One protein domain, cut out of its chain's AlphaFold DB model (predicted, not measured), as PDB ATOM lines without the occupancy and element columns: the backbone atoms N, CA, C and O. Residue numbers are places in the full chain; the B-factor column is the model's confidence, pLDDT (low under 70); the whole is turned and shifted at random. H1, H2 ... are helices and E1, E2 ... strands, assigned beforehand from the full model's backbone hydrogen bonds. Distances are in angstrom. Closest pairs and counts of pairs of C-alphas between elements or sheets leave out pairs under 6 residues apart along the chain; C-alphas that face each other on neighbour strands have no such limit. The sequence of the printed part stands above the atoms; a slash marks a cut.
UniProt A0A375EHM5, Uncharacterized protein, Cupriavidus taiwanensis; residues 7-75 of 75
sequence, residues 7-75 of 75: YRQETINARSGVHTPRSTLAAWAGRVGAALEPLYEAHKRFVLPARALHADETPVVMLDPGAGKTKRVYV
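AT A GLANCE: This is residues 7 to 75 of the 75 residues of an uncharacterized protein of Cupriavidus taiwanensis (UniProt A0A375EHM5). This is an open hook: H2 and H3 follow end to end along its length, with H1 steeply turned at one end; from the other end a long link folds back to the hairpin E1 and E2, away from the helices. The printed part has 69 residues, with three named helices and two named strands in the order H1, H2, H3, E1, E2 along the chain; the class is mixed, helices and strands, and E1 and E2 make an antiparallel sheet. It is extended, radius of gyration of the C-alphas 17.6 A, spanning 52 by 32 by 19 A.

IN THESE COORDINATES: Find C-alpha 7 at (102.052, -78.079, 47.618), where H1, residues 7 to 15, begins. H2, residues 22 to 35, runs 19.9 A and H3, residues 37 to 47, 15.4 A. E1 is residues 59 to 64; E2, residues 69 to 74, ends at (99.915, -83.747, 23.861).

HOW THE PARTS SIT: H1 and H2 are close but not clearly touching, closest at C-alphas of Tyr 7 and Arg 22, 6.1 A. H2 and H3 meet only through their link. In the hairpin, look for N 60 and O 73, 2.8 A. Every O i to N i+4 pair in H1, H2 and H3 is within hydrogen-bond range. H2 and E1 are apart.

THE WHOLE: The printed part has no cut. Residues 26 to 54 stand free. The link H3 to E1 is long. Residue 75 is under pLDDT 70.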
ATOM      1  N   TYR A   7     101.456 -77.793  46.301       92.38
ATOM      2  CA  TYR A   7     102.052 -78.079  47.618       92.38
ATOM      3  C   TYR A   7     103.256 -77.174  47.923       92.38
ATOM      4  O   TYR A   7     103.504 -76.798  49.069       92.38
ATOM      5  N   ARG A   8     104.013 -76.799  46.884       93.81
ATOM      6  CA  ARG A   8     105.157 -75.899  47.010       93.81
ATOM      7  C   ARG A   8     104.688 -74.451  47.150       93.81
ATOM      8  O   ARG A   8     105.239 -73.731  47.975       93.81
ATOM      9  N   GLN A   9     103.653 -74.052  46.409       95.31
ATOM     10  CA  GLN A   9     103.033 -72.728  46.550       95.31
ATOM     11  C   GLN A   9     102.439 -72.518  47.950       95.31
ATOM     12  O   GLN A   9     102.714 -71.502  48.574       95.31
ATOM     13  N   GLU A  10     101.711 -73.504  48.485       95.44
ATOM     14  CA  GLU A  10     101.167 -73.494  49.853       95.44
ATOM     15  C   GLU A  10     102.265 -73.211  50.895       95.44
ATOM     16  O   GLU A  10     102.101 -72.355  51.763       95.44
ATOM     17  N   THR A  11     103.430 -73.855  50.754       94.94
ATOM     18  CA  THR A  11     104.580 -73.646  51.651       94.94
ATOM     19  C   THR A  11     105.180 -72.243  51.506       94.94
ATOM     20  O   THR A  11     105.569 -71.631  52.499       94.94
ATOM     21  N   ILE A  12     105.274 -71.716  50.281       94.94
ATOM     22  CA  ILE A  12     105.802 -70.369  50.011       94.94
ATOM     23  C   ILE A  12     104.869 -69.295  50.577       94.94
ATOM     24  O   ILE A  12     105.330 -68.385  51.265       94.94
ATOM     25  N   ASN A  13     103.563 -69.429  50.353       94.69
ATOM     26  CA  ASN A  13     102.560 -68.495  50.858       94.69
ATOM     27  C   ASN A  13     102.564 -68.458  52.392       94.69
ATOM     28  O   ASN A  13     102.549 -67.375  52.979       94.69
ATOM     29  N   ALA A  14     102.701 -69.620  53.042       95.50
ATOM     30  CA  ALA A  14     102.775 -69.716  54.499       95.50
ATOM     31  C   ALA A  14     103.966 -68.943  55.095       95.50
ATOM     32  O   ALA A  14     103.829 -68.338  56.156       95.50
ATOM     33  N   ARG A  15     105.114 -68.881  54.397       95.50
ATOM     34  CA  ARG A  15     106.270 -68.058  54.822       95.50
ATOM     35  C   ARG A  15     105.962 -66.561  54.836       95.50
ATOM     36  O   ARG A  15     106.605 -65.823  55.571       95.50
ATOM     37  N   SER A  16     104.984 -66.133  54.044       95.88
ATOM     38  CA  SER A  16     104.501 -64.749  53.994       95.88
ATOM     39  C   SER A  16     103.282 -64.522  54.900       95.88
ATOM     40  O   SER A  16     102.622 -63.495  54.790       95.88
ATOM     41  N   GLY A  17     102.939 -65.487  55.764       95.94
ATOM     42  CA  GLY A  17     101.767 -65.419  56.642       95.94
ATOM     43  C   GLY A  17     100.427 -65.636  55.931       95.94
ATOM     44  O   GLY A  17      99.376 -65.457  56.541       95.94
ATOM     45  N   VAL A  18     100.434 -66.036  54.655       96.38
ATOM     46  CA  VAL A  18      99.213 -66.253  53.873       96.38
ATOM     47  C   VAL A  18      98.846 -67.732  53.904       96.38
ATOM     48  O   VAL A  18      99.545 -68.581  53.349       96.38
ATOM     49  N   HIS A  19      97.715 -68.053  54.530       94.56
ATOM     50  CA  HIS A  19      97.191 -69.413  54.521       94.56
ATOM     51  C   HIS A  19      96.434 -69.681  53.215       94.56
ATOM     52  O   HIS A  19      95.314 -69.209  53.025       94.56
ATOM     53  N   THR A  20      97.043 -70.437  52.298       95.19
ATOM     54  CA  THR A  20      96.401 -70.850  51.039       95.19
ATOM     55  C   THR A  20      96.477 -72.366  50.872       95.19
ATOM     56  O   THR A  20      97.445 -72.866  50.295       95.19
ATOM     57  N   PRO A  21      95.473 -73.116  51.369       95.50
ATOM     58  CA  PRO A  21      95.445 -74.564  51.235       95.50
ATOM     59  C   PRO A  21      95.511 -75.027  49.779       95.50
ATOM     60  O   PRO A  21      94.911 -74.403  48.897       95.50
ATOM     61  N   ARG A  22      96.129 -76.186  49.521       94.88
ATOM     62  CA  ARG A  22      96.138 -76.811  48.176       94.88
ATOM     63  C   ARG A  22      94.757 -76.917  47.530       94.88
ATOM     64  O   ARG A  22      94.628 -76.687  46.331       94.88
ATOM     65  N   SER A  23      93.731 -77.253  48.309       95.75
ATOM     66  CA  SER A  23      92.343 -77.341  47.835       95.75
ATOM     67  C   SER A  23      91.799 -75.990  47.370       95.75
ATOM     68  O   SER A  23      91.058 -75.933  46.393       95.75
ATOM     69  N   THR A  24      92.207 -74.900  48.023       96.00
ATOM     70  CA  THR A  24      91.822 -73.535  47.649       96.00
ATOM     71  C   THR A  24      92.492 -73.132  46.340       96.00
ATOM     72  O   THR A  24      91.806 -72.682  45.427       96.00
ATOM     73  N   LEU A  25      93.803 -73.377  46.206       95.50
ATOM     74  CA  LEU A  25      94.538 -73.141  44.956       95.50
ATOM     75  C   LEU A  25      93.922 -73.920  43.783       95.50
ATOM     76  O   LEU A  25      93.676 -73.352  42.721       95.50
ATOM     77  N   ALA A  26      93.610 -75.202  43.994       94.56
ATOM     78  CA  ALA A  26      92.969 -76.039  42.985       94.56
ATOM     79  C   ALA A  26      91.567 -75.531  42.610       94.56
ATOM     80  O   ALA A  26      91.241 -75.446  41.426       94.56
ATOM     81  N   ALA A  27      90.751 -75.146  43.596       96.44
ATOM     82  CA  ALA A  27      89.420 -74.593  43.353       96.44
ATOM     83  C   ALA A  27      89.478 -73.274  42.568       96.44
ATOM     84  O   ALA A  27      88.672 -73.057  41.665       96.44
ATOM     85  N   TRP A  28      90.437 -72.399  42.877       95.88
ATOM     86  CA  TRP A  28      90.641 -71.152  42.142       95.88
ATOM     87  C   TRP A  28      91.081 -71.403  40.706       95.88
ATOM     88  O   TRP A  28      90.485 -70.838  39.795       95.88
ATOM     89  N   ALA A  29      92.052 -72.290  40.491       94.81
ATOM     90  CA  ALA A  29      92.480 -72.657  39.145       94.81
ATOM     91  C   ALA A  29      91.328 -73.244  38.317       94.81
ATOM     92  O   ALA A  29      91.153 -72.862  37.163       94.81
ATOM     93  N   GLY A  30      90.492 -74.099  38.917       94.94
ATOM     94  CA  GLY A  30      89.291 -74.624  38.263       94.94
ATOM     95  C   GLY A  30      88.289 -73.528  37.888       94.94
ATOM     96  O   GLY A  30      87.784 -73.511  36.769       94.94
ATOM     97  N   ARG A  31      88.040 -72.567  38.789       97.69
ATOM     98  CA  ARG A  31      87.158 -71.419  38.513       97.69
ATOM     99  C   ARG A  31      87.693 -70.521  37.403       97.69
ATOM    100  O   ARG A  31      86.919 -70.110  36.549       97.69
ATOM    101  N   VAL A  32      88.994 -70.230  37.409       97.12
ATOM    102  CA  VAL A  32      89.637 -69.451  36.343       97.12
ATOM    103  C   VAL A  32      89.536 -70.197  35.015       97.12
ATOM    104  O   VAL A  32      89.134 -69.592  34.029       97.12
ATOM    105  N   GLY A  33      89.814 -71.504  34.993       95.50
ATOM    106  CA  GLY A  33      89.652 -72.333  33.797       95.50
ATOM    107  C   GLY A  33      88.236 -72.263  33.225       95.50
ATOM    108  O   GLY A  33      88.069 -71.962  32.050       95.50
ATOM    109  N   ALA A  34      87.214 -72.432  34.069       96.94
ATOM    110  CA  ALA A  34      85.818 -72.304  33.649       96.94
ATOM    111  C   ALA A  34      85.471 -70.887  33.152       96.94
ATOM    112  O   ALA A  34      84.720 -70.725  32.194       96.94
ATOM    113  N   ALA A  35      86.031 -69.846  33.774       98.00
ATOM    114  CA  ALA A  35      85.811 -68.461  33.361       98.00
ATOM    115  C   ALA A  35      86.459 -68.118  32.005       98.00
ATOM    116  O   ALA A  35      86.047 -67.148  31.370       98.00
ATOM    117  N   LEU A  36      87.448 -68.897  31.552       98.19
ATOM    118  CA  LEU A  36      88.119 -68.707  30.261       98.19
ATOM    119  C   LEU A  36      87.354 -69.313  29.073       98.19
ATOM    120  O   LEU A  36      87.731 -69.050  27.930       98.19
ATOM    121  N   GLU A  37      86.264 -70.048  29.307       98.12
ATOM    122  CA  GLU A  37      85.452 -70.679  28.254       98.12
ATOM    123  C   GLU A  37      85.048 -69.712  27.116       98.12
ATOM    124  O   GLU A  37      85.239 -70.049  25.944       98.12
ATOM    125  N   PRO A  38      84.584 -68.470  27.383       98.31
ATOM    126  CA  PRO A  38      84.204 -67.556  26.304       98.31
ATOM    127  C   PRO A  38      85.388 -67.144  25.420       98.31
ATOM    128  O   PRO A  38      85.219 -66.934  24.216       98.31
ATOM    129  N   LEU A  39      86.586 -67.031  26.006       98.25
ATOM    130  CA  LEU A  39      87.809 -66.707  25.275       98.25
ATOM    131  C   LEU A  39      88.256 -67.889  24.414       98.25
ATOM    132  O   LEU A  39      88.611 -67.683  23.254       98.25
ATOM    133  N   TYR A  40      88.198 -69.107  24.957       97.31
ATOM    134  CA  TYR A  40      88.458 -70.333  24.203       97.31
ATOM    135  C   TYR A  40      87.557 -70.413  22.964       97.31
ATOM    136  O   TYR A  40      88.046 -70.552  21.842       97.31
ATOM    137  N   GLU A  41      86.253 -70.213  23.142       98.44
ATOM    138  CA  GLU A  41      85.289 -70.260  22.044       98.44
ATOM    139  C   GLU A  41      85.492 -69.128  21.020       98.44
ATOM    140  O   GLU A  41      85.363 -69.342  19.811       98.44
ATOM    141  N   ALA A  42      85.863 -67.923  21.463       98.25
ATOM    142  CA  ALA A  42      86.219 -66.829  20.558       98.25
ATOM    143  C   ALA A  42      87.484 -67.139  19.743       98.25
ATOM    144  O   ALA A  42      87.494 -66.952  18.526       98.25
ATOM    145  N   HIS A  43      88.526 -67.654  20.395       97.25
ATOM    146  CA  HIS A  43      89.778 -68.019  19.744       97.25
ATOM    147  C   HIS A  43      89.571 -69.140  18.722       97.25
ATOM    148  O   HIS A  43      90.021 -69.034  17.585       97.25
ATOM    149  N   LYS A  44      88.803 -70.168  19.083       97.19
ATOM    150  CA  LYS A  44      88.432 -71.274  18.197       97.19
ATOM    151  C   LYS A  44      87.715 -70.792  16.935       97.19
ATOM    152  O   LYS A  44      88.114 -71.159  15.832       97.19
ATOM    153  N   ARG A  45      86.706 -69.919  17.066       98.00
ATOM    154  CA  ARG A  45      86.029 -69.307  15.904       98.00
ATOM    155  C   ARG A  45      86.974 -68.485  15.030       98.00
ATOM    156  O   ARG A  45      86.766 -68.418  13.824       98.00
ATOM    157  N   PHE A  46      87.983 -67.860  15.630       97.12
ATOM    158  CA  PHE A  46      88.975 -67.065  14.914       97.12
ATOM    159  C   PHE A  46      89.972 -67.930  14.130       97.12
ATOM    160  O   PHE A  46      90.267 -67.613  12.980       97.12
ATOM    161  N   VAL A  47      90.480 -69.021  14.715       96.56
ATOM    162  CA  VAL A  47      91.546 -69.822  14.087       96.56
ATOM    163  C   VAL A  47      91.027 -70.846  13.081       96.56
ATOM    164  O   VAL A  47      91.648 -71.032  12.040       96.56
ATOM    165  N   LEU A  48      89.887 -71.497  13.341       96.44
ATOM    166  CA  LEU A  48      89.402 -72.611  12.511       96.44
ATOM    167  C   LEU A  48      89.114 -72.273  11.032       96.44
ATOM    168  O   LEU A  48      89.275 -73.165  10.202       96.44
ATOM    169  N   PRO A  49      88.718 -71.041  10.650       97.19
ATOM    170  CA  PRO A  49      88.561 -70.672   9.240       97.19
ATOM    171  C   PRO A  49      89.882 -70.468   8.479       97.19
ATOM    172  O   PRO A  49      89.856 -70.259   7.266       97.19
ATOM    173  N   ALA A  50      91.032 -70.460   9.160       96.31
ATOM    174  CA  ALA A  50      92.314 -70.223   8.515       96.31
ATOM    175  C   ALA A  50      92.648 -71.333   7.505       96.31
ATOM    176  O   ALA A  50      92.420 -72.517   7.741       96.31
ATOM    177  N   ARG A  51      93.267 -70.954   6.380       96.56
ATOM    178  CA  ARG A  51      93.700 -71.903   5.336       96.56
ATOM    179  C   ARG A  51      94.746 -72.911   5.838       96.56
ATOM    180  O   ARG A  51      94.896 -73.976   5.248       96.56
ATOM    181  N   ALA A  52      95.482 -72.560   6.888       95.19
ATOM    182  CA  ALA A  52      96.445 -73.424   7.550       95.19
ATOM    183  C   ALA A  52      96.381 -73.193   9.063       95.19
ATOM    184  O   ALA A  52      96.260 -72.052   9.513       95.19
ATOM    185  N   LEU A  53      96.493 -74.280   9.825       93.44
ATOM    186  CA  LEU A  53      96.578 -74.276  11.281       93.44
ATOM    187  C   LEU A  53      97.935 -74.839  11.687       93.44
ATOM    188  O   LEU A  53      98.303 -75.936  11.271       93.44
ATOM    189  N   HIS A  54      98.663 -74.087  12.504       90.38
ATOM    190  CA  HIS A  54      99.874 -74.574  13.148       90.38
ATOM    191  C   HIS A  54      99.489 -75.053  14.544       90.38
ATOM    192  O   HIS A  54      99.011 -74.258  15.353       90.38
ATOM    193  N   ALA A  55      99.665 -76.344  14.799       88.69
ATOM    194  CA  ALA A  55      99.590 -76.907  16.137       88.69
ATOM    195  C   ALA A  55     101.012 -77.008  16.694       88.69
ATOM    196  O   ALA A  55     101.925 -77.429  15.983       88.69
ATOM    197  N   ASP A  56     101.192 -76.601  17.944       87.38
ATOM    198  CA  ASP A  56     102.408 -76.882  18.695       87.38
ATOM    199  C   ASP A  56     102.153 -78.138  19.523       87.38
ATOM    200  O   ASP A  56     101.294 -78.130  20.396       87.38
ATOM    201  N   GLU A  57     102.851 -79.233  19.231       83.75
ATOM    202  CA  GLU A  57     102.751 -80.446  20.041       83.75
ATOM    203  C   GLU A  57     103.742 -80.354  21.201       83.75
ATOM    204  O   GLU A  57     104.862 -80.868  21.129       83.75
ATOM    205  N   THR A  58     103.334 -79.715  22.298       84.38
ATOM    206  CA  THR A  58     104.133 -79.714  23.528       84.38
ATOM    207  C   THR A  58     103.760 -80.936  24.385       84.38
ATOM    208  O   THR A  58     102.656 -81.003  24.933       84.38
ATOM    209  N   PRO A  59     104.655 -81.936  24.545       82.38
ATOM    210  CA  PRO A  59     104.352 -83.120  25.334       82.38
ATOM    211  C   PRO A  59     104.343 -82.797  26.831       82.38
ATOM    212  O   PRO A  59     105.307 -82.260  27.379       82.38
ATOM    213  N   VAL A  60     103.292 -83.230  27.522       84.00
ATOM    214  CA  VAL A  60     103.146 -83.126  28.974       84.00
ATOM    215  C   VAL A  60     103.111 -84.522  29.593       84.00
ATOM    216  O   VAL A  60     102.519 -85.464  29.063       84.00
ATOM    217  N   VAL A  61     103.778 -84.669  30.736       85.31
ATOM    218  CA  VAL A  61     103.770 -85.900  31.530       85.31
ATOM    219  C   VAL A  61     102.587 -85.835  32.491       85.31
ATOM    220  O   VAL A  61     102.619 -85.093  33.470       85.31
ATOM    221  N   MET A  62     101.539 -86.608  32.213       84.56
ATOM    222  CA  MET A  62     100.348 -86.683  33.059       84.56
ATOM    223  C   MET A  62     100.363 -87.966  33.889       84.56
ATOM    224  O   MET A  62     100.833 -89.005  33.430       84.56
ATOM    225  N   LEU A  63      99.865 -87.906  35.125       83.75
ATOM    226  CA  LEU A  63      99.670 -89.104  35.946       83.75
ATOM    227  C   LEU A  63      98.658 -90.044  35.277       83.75
ATOM    228  O   LEU A  63      97.663 -89.573  34.736       83.75
ATOM    229  N   ASP A  64      98.917 -91.352  35.340       84.56
ATOM    230  CA  ASP A  64      98.012 -92.419  34.896       84.56
ATOM    231  C   ASP A  64      97.422 -93.121  36.138       84.56
ATOM    232  O   ASP A  64      98.068 -94.006  36.725       84.56
ATOM    233  N   PRO A  65      96.261 -92.656  36.647       78.94
ATOM    234  CA  PRO A  65      95.721 -93.119  37.918       78.94
ATOM    235  C   PRO A  65      95.431 -94.623  37.879       78.94
ATOM    236  O   PRO A  65      94.747 -95.113  36.988       78.94
ATOM    237  N   GLY A  66      95.938 -95.360  38.868       81.31
ATOM    238  CA  GLY A  66      95.786 -96.819  38.961       81.31
ATOM    239  C   GLY A  66      96.941 -97.621  38.351       81.31
ATOM    240  O   GLY A  66      97.183 -98.740  38.790       81.31
ATOM    241  N   ALA A  67      97.720 -97.044  37.430       83.25
ATOM    242  CA  ALA A  67      98.878 -97.715  36.829       83.25
ATOM    243  C   ALA A  67     100.204 -97.447  37.569       83.25
ATOM    244  O   ALA A  67     101.216 -98.084  37.275       83.25
ATOM    245  N   GLY A  68     100.226 -96.473  38.491       80.44
ATOM    246  CA  GLY A  68     101.442 -96.039  39.195       80.44
ATOM    247  C   GLY A  68     102.504 -95.426  38.271       80.44
ATOM    248  O   GLY A  68     103.666 -95.305  38.651       80.44
ATOM    249  N   LYS A  69     102.113 -95.072  37.044       85.88
ATOM    250  CA  LYS A  69     102.979 -94.561  35.980       85.88
ATOM    251  C   LYS A  69     102.470 -93.209  35.496       85.88
ATOM    252  O   LYS A  69     101.427 -92.715  35.924       85.88
ATOM    253  N   THR A  70     103.237 -92.602  34.606       84.31
ATOM    254  CA  THR A  70     102.842 -91.404  33.877       84.31
ATOM    255  C   THR A  70     102.657 -91.730  32.399       84.31
ATOM    256  O   THR A  70     103.327 -92.609  31.851       84.31
ATOM    257  N   LYS A  71     101.740 -91.019  31.745       84.69
ATOM    258  CA  LYS A  71     101.473 -91.101  30.312       84.69
ATOM    259  C   LYS A  71     101.876 -89.784  29.654       84.69
ATOM    260  O   LYS A  71     101.579 -88.708  30.176       84.69
ATOM    261  N   ARG A  72     102.541 -89.866  28.498       81.44
ATOM    262  CA  ARG A  72     102.741 -88.696  27.633       81.44
ATOM    263  C   ARG A  72     101.408 -88.338  26.997       81.44
ATOM    264  O   ARG A  72     100.779 -89.181  26.356       81.44
ATOM    265  N   VAL A  73     101.003 -87.096  27.186       79.25
ATOM    266  CA  VAL A  73      99.881 -86.485  26.483       79.25
ATOM    267  C   VAL A  73     100.363 -85.256  25.742       79.25
ATOM    268  O   VAL A  73     101.390 -84.682  26.093       79.25
ATOM    269  N   TYR A  74      99.634 -84.898  24.700       75.75
ATOM    270  CA  TYR A  74      99.915 -83.747  23.861       75.75
ATOM    271  C   TYR A  74      98.808 -82.727  24.134       75.75
ATOM    272  O   TYR A  74      97.640 -83.121  24.234       75.75
ATOM    273  N   VAL A  75      99.201 -81.475  24.366       65.25
ATOM    274  CA  VAL A  75      98.305 -80.321  24.549       65.25
ATOM    275  C   VAL A  75      98.308 -79.512  23.267       65.25
ATOM    276  O   VAL A  75      99.404 -79.431  22.675       65.25
TER     277      VAL A  75